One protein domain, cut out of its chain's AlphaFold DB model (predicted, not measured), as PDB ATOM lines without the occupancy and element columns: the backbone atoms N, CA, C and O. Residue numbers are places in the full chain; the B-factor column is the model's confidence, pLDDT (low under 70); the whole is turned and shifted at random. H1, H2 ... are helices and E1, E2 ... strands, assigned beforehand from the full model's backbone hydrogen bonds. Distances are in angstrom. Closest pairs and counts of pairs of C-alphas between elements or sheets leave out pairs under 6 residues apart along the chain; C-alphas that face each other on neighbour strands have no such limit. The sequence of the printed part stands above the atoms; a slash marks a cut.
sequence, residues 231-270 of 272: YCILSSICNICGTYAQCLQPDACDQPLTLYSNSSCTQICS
ATOM      1  N   TYR A 231      62.902-137.945 -25.555       92.62
ATOM      2  CA  TYR A 231      61.647-138.664 -25.409       92.62
ATOM      3  C   TYR A 231      60.999-138.860 -26.777       92.62
ATOM      4  O   TYR A 231      61.173-138.043 -27.679       92.62
ATOM      5  N   CYS A 232      60.253-139.942 -26.941       94.00
ATOM      6  CA  CYS A 232      59.496-140.253 -28.148       94.00
ATOM      7  C   CYS A 232      58.201-140.977 -27.776       94.00
ATOM      8  O   CYS A 232      57.986-141.316 -26.615       94.00
ATOM      9  N   ILE A 233      57.319-141.212 -28.744       95.06
ATOM     10  CA  ILE A 233      56.144-142.054 -28.511       95.06
ATOM     11  C   ILE A 233      56.479-143.492 -28.897       95.06
ATOM     12  O   ILE A 233      57.014-143.728 -29.977       95.06
ATOM     13  N   LEU A 234      56.158-144.434 -28.014       93.44
ATOM     14  CA  LEU A 234      56.179-145.868 -28.279       93.44
ATOM     15  C   LEU A 234      54.826-146.447 -27.867       93.44
ATOM     16  O   LEU A 234      54.433-146.343 -26.704       93.44
ATOM     17  N   SER A 235      54.091-147.039 -28.809       91.19
ATOM     18  CA  SER A 235      52.759-147.606 -28.555       91.19
ATOM     19  C   SER A 235      51.801-146.629 -27.849       91.19
ATOM     20  O   SER A 235      51.078-147.001 -26.926       91.19
ATOM     21  N   SER A 236      51.773-145.366 -28.293       90.31
ATOM     22  CA  SER A 236      50.958-144.277 -27.704       90.31
ATOM     23  C   SER A 236      51.336-143.834 -26.278       90.31
ATOM     24  O   SER A 236      50.580-143.085 -25.656       90.31
ATOM     25  N   ILE A 237      52.492-144.250 -25.754       84.56
ATOM     26  CA  ILE A 237      53.017-143.826 -24.447       84.56
ATOM     27  C   ILE A 237      54.290-143.001 -24.661       84.56
ATOM     28  O   ILE A 237      55.092-143.315 -25.537       84.56
ATOM     29  N   CYS A 238      54.478-141.945 -23.862       89.44
ATOM     30  CA  CYS A 238      55.730-141.190 -23.857       89.44
ATOM     31  C   CYS A 238      56.845-142.055 -23.252       89.44
ATOM     32  O   CYS A 238      56.819-142.369 -22.063       89.44
ATOM     33  N   ASN A 239      57.786-142.458 -24.096       86.81
ATOM     34  CA  ASN A 239      58.934-143.284 -23.771       86.81
ATOM     35  C   ASN A 239      60.197-142.421 -23.699       86.81
ATOM     36  O   ASN A 239      60.374-141.496 -24.495       86.81
ATOM     37  N   ILE A 240      61.092-142.737 -22.768       89.88
ATOM     38  CA  ILE A 240      62.441-142.174 -22.741       89.88
ATOM     39  C   ILE A 240      63.328-143.046 -23.629       89.88
ATOM     40  O   ILE A 240      63.521-144.225 -23.360       89.88
ATOM     41  N   CYS A 241      63.839-142.476 -24.719       86.81
ATOM     42  CA  CYS A 241      64.704-143.203 -25.646       86.81
ATOM     43  C   CYS A 241      66.194-142.915 -25.422       86.81
ATOM     44  O   CYS A 241      67.027-143.552 -26.053       86.81
ATOM     45  N   GLY A 242      66.540-142.007 -24.503       85.62
ATOM     46  CA  GLY A 242      67.923-141.750 -24.104       85.62
ATOM     47  C   GLY A 242      68.671-140.895 -25.126       85.62
ATOM     48  O   GLY A 242      68.280-139.755 -25.376       85.62
ATOM     49  N   THR A 243      69.760-141.425 -25.683       87.50
ATOM     50  CA  THR A 243      70.603-140.751 -26.690       87.50
ATOM     51  C   THR A 243      69.993-140.787 -28.090       87.50
ATOM     52  O   THR A 243      69.137-141.622 -28.390       87.50
ATOM     53  N   TYR A 244      70.479-139.940 -29.006       87.94
ATOM     54  CA  TYR A 244      70.002-139.949 -30.397       87.94
ATOM     55  C   TYR A 244      70.121-141.324 -31.069       87.94
ATOM     56  O   TYR A 244      69.198-141.759 -31.758       87.94
ATOM     57  N   ALA A 245      71.232-142.027 -30.834       85.75
ATOM     58  CA  ALA A 245      71.486-143.353 -31.398       85.75
ATOM     59  C   ALA A 245      70.510-144.423 -30.879       85.75
ATOM     60  O   ALA A 245      70.154-145.341 -31.621       85.75
ATOM     61  N   GLN A 246      70.073-144.300 -29.624       86.00
ATOM     62  CA  GLN A 246      69.096-145.203 -29.017       86.00
ATOM     63  C   GLN A 246      67.684-144.931 -29.548       86.00
ATOM     64  O   GLN A 246      66.988-145.873 -29.910       86.00
ATOM     65  N   CYS A 247      67.296-143.663 -29.722       87.38
ATOM     66  CA  CYS A 247      66.007-143.297 -30.325       87.38
ATOM     67  C   CYS A 247      65.850-143.759 -31.787       87.38
ATOM     68  O   CYS A 247      64.731-143.868 -32.284       87.38
ATOM     69  N   LEU A 248      66.961-144.022 -32.483       89.44
ATOM     70  CA  LEU A 248      66.987-144.530 -33.859       89.44
ATOM     71  C   LEU A 248      66.870-146.062 -33.955       89.44
ATOM     72  O   LEU A 248      66.763-146.582 -35.066       89.44
ATOM     73  N   GLN A 249      66.909-146.793 -32.836       88.81
ATOM     74  CA  GLN A 249      66.784-148.250 -32.866       88.81
ATOM     75  C   GLN A 249      65.354-148.677 -33.241       88.81
ATOM     76  O   GLN A 249      64.386-148.051 -32.791       88.81
ATOM     77  N   PRO A 250      65.193-149.755 -34.033       75.69
ATOM     78  CA  PRO A 250      63.888-150.378 -34.213       75.69
ATOM     79  C   PRO A 250      63.371-150.797 -32.831       75.69
ATOM     80  O   PRO A 250      64.133-151.322 -32.026       75.69
ATOM     81  N   ASP A 251      62.106-150.498 -32.544       84.69
ATOM     82  CA  ASP A 251      61.417-150.740 -31.262       84.69
ATOM     83  C   ASP A 251      61.688-149.737 -30.124       84.69
ATOM     84  O   ASP A 251      60.999-149.784 -29.107       84.69
ATOM     85  N   ALA A 252      62.603-148.775 -30.289       82.81
ATOM     86  CA  ALA A 252      62.772-147.706 -29.296       82.81
ATOM     87  C   ALA A 252      61.658-146.646 -29.376       82.81
ATOM     88  O   ALA A 252      61.233-146.101 -28.353       82.81
ATOM     89  N   CYS A 253      61.187-146.361 -30.595       93.00
ATOM     90  CA  CYS A 253      60.196-145.332 -30.897       93.00
ATOM     91  C   CYS A 253      59.311-145.739 -32.085       93.00
ATOM     92  O   CYS A 253      59.785-146.355 -33.049       93.00
ATOM     93  N   ASP A 254      58.048-145.313 -32.054       93.00
ATOM     94  CA  ASP A 254      57.120-145.435 -33.175       93.00
ATOM     95  C   ASP A 254      57.653-144.657 -34.393       93.00
ATOM     96  O   ASP A 254      58.256-143.586 -34.272       93.00
ATOM     97  N   GLN A 255      57.419-145.198 -35.591       89.00
ATOM     98  CA  GLN A 255      57.811-144.567 -36.853       89.00
ATOM     99  C   GLN A 255      56.602-143.869 -37.505       89.00
ATOM    100  O   GLN A 255      55.524-144.465 -37.556       89.00
ATOM    101  N   PRO A 256      56.751-142.649 -38.061       88.19
ATOM    102  CA  PRO A 256      57.993-141.885 -38.215       88.19
ATOM    103  C   PRO A 256      58.490-141.269 -36.897       88.19
ATOM    104  O   PRO A 256      57.706-140.699 -36.137       88.19
ATOM    105  N   LEU A 257      59.805-141.354 -36.666       89.75
ATOM    106  CA  LEU A 257      60.443-140.865 -35.443       89.75
ATOM    107  C   LEU A 257      60.109-139.387 -35.181       89.75
ATOM    108  O   LEU A 257      60.450-138.508 -35.972       89.75
ATOM    109  N   THR A 258      59.485-139.125 -34.033       92.75
ATOM    110  CA  THR A 258      59.246-137.778 -33.497       92.75
ATOM    111  C   THR A 258      59.898-137.680 -32.123       92.75
ATOM    112  O   THR A 258      59.598-138.490 -31.245       92.75
ATOM    113  N   LEU A 259      60.791-136.702 -31.945       92.44
ATOM    114  CA  LEU A 259      61.506-136.475 -30.690       92.44
ATOM    115  C   LEU A 259      60.891-135.325 -29.897       92.44
ATOM    116  O   LEU A 259      60.372-134.355 -30.453       92.44
ATOM    117  N   TYR A 260      61.004-135.434 -28.580       92.75
ATOM    118  CA  TYR A 260      60.533-134.455 -27.620       92.75
ATOM    119  C   TYR A 260      61.619-134.141 -26.595       92.75
ATOM    120  O   TYR A 260      62.381-135.019 -26.181       92.75
ATOM    121  N   SER A 261      61.661-132.885 -26.152       86.81
ATOM    122  CA  SER A 261      62.630-132.391 -25.166       86.81
ATOM    123  C   SER A 261      62.182-132.573 -23.714       86.81
ATOM    124  O   SER A 261      62.898-132.167 -22.803       86.81
ATOM    125  N   ASN A 262      60.992-133.135 -23.474       83.94
ATOM    126  CA  ASN A 262      60.445-133.313 -22.133       83.94
ATOM    127  C   ASN A 262      59.746-134.664 -21.935       83.94
ATOM    128  O   ASN A 262      59.188-135.247 -22.862       83.94
ATOM    129  N   SER A 263      59.694-135.107 -20.678       83.88
ATOM    130  CA  SER A 263      59.106-136.387 -20.255       83.88
ATOM    131  C   SER A 263      57.588-136.493 -20.409       83.88
ATOM    132  O   SER A 263      57.002-137.534 -20.132       83.88
ATOM    133  N   SER A 264      56.932-135.413 -20.834       86.56
ATOM    134  CA  SER A 264      55.500-135.397 -21.145       86.56
ATOM    135  C   SER A 264      55.213-135.509 -22.645       86.56
ATOM    136  O   SER A 264      54.045-135.516 -23.021       86.56
ATOM    137  N   CYS A 265      56.244-135.557 -23.499       90.50
ATOM    138  CA  CYS A 265      56.120-135.563 -24.958       90.50
ATOM    139  C   CYS A 265      55.204-134.440 -25.487       90.50
ATOM    140  O   CYS A 265      54.354-134.650 -26.351       90.50
ATOM    141  N   THR A 266      55.355-133.225 -24.945       90.38
ATOM    142  CA  THR A 266      54.554-132.051 -25.347       90.38
ATOM    143  C   THR A 266      55.349-131.010 -26.126       90.38
ATOM    144  O   THR A 266      54.754-130.181 -26.812       90.38
ATOM    145  N   GLN A 267      56.681-131.046 -26.051       89.62
ATOM    146  CA  GLN A 267      57.566-130.136 -26.777       89.62
ATOM    147  C   GLN A 267      58.344-130.899 -27.845       89.62
ATOM    148  O   GLN A 267      59.335-131.551 -27.530       89.62
ATOM    149  N   ILE A 268      57.873-130.835 -29.093       92.38
ATOM    150  CA  ILE A 268      58.542-131.467 -30.238       92.38
ATOM    151  C   ILE A 268      59.844-130.725 -30.530       92.38
ATOM    152  O   ILE A 268      59.864-129.495 -30.593       92.38
ATOM    153  N   CYS A 269      60.909-131.482 -30.760       90.31
ATOM    154  CA  CYS A 269      62.189-130.969 -31.210       90.31
ATOM    155  C   CYS A 269      62.702-131.801 -32.394       90.31
ATOM    156  O   CYS A 269      62.293-132.947 -32.591       90.31
ATOM    157  N   SER A 270      63.564-131.216 -33.222       88.38
ATOM    158  CA  SER A 270      64.189-131.922 -34.344       88.38
ATOM    159  C   SER A 270      65.612-132.350 -34.010       88.38
ATOM    160  O   SER A 270      66.296-131.701 -33.215       88.38
TER     161      SER A 270
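This is residues 231 to 270 of the 272 residues of an uncharacterized protein of Candidatus Roizmanbacteria bacterium RIFCSPHIGHO2_02_FULL_37_24 (UniProt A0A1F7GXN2). A small domain with little regular structure: a strand hairpin, E1 and E2, with a short helix H1 after it, and a long unnamed stretch that folds back beside E1. Residues 259 to 260 of that stretch pair antiparallel with residues 231 to 232 of E1 and with residues 268 to 269. The 40 printed residues run E1, E2, H1; the class is mixed, with 14 residues in named elements. It is compact and rounded, radius of gyration of the C-alphas 8.6 A, spans 22 by 19 by 15 A.

E1, residues 231 to 234, begins at C-alpha (61.647, -138.664, -25.409) and measures 9.5 A. E2, residues 237 to 242, measures 15.1 A. H1, residues 244 to 247, measures 5.2 A and ends at (66.007, -143.297, -30.325).

E1 and E2 are antiparallel, at 131 degrees, with N 239 and O 232 within hydrogen-bond range at 2.8 A. The closest C-alphas of E2 and H1, Cys 241 and Cys 247, are 4.9 A apart. H1 is too short for any O i to N i+4 pair; its one O i to N i+3 pair is within range.

C-alphas 250 and 267, the two farthest apart, are separated by 22.5 A. The printed part has no cut, both links are tight, and no printed residue is under 70 in pLDDT.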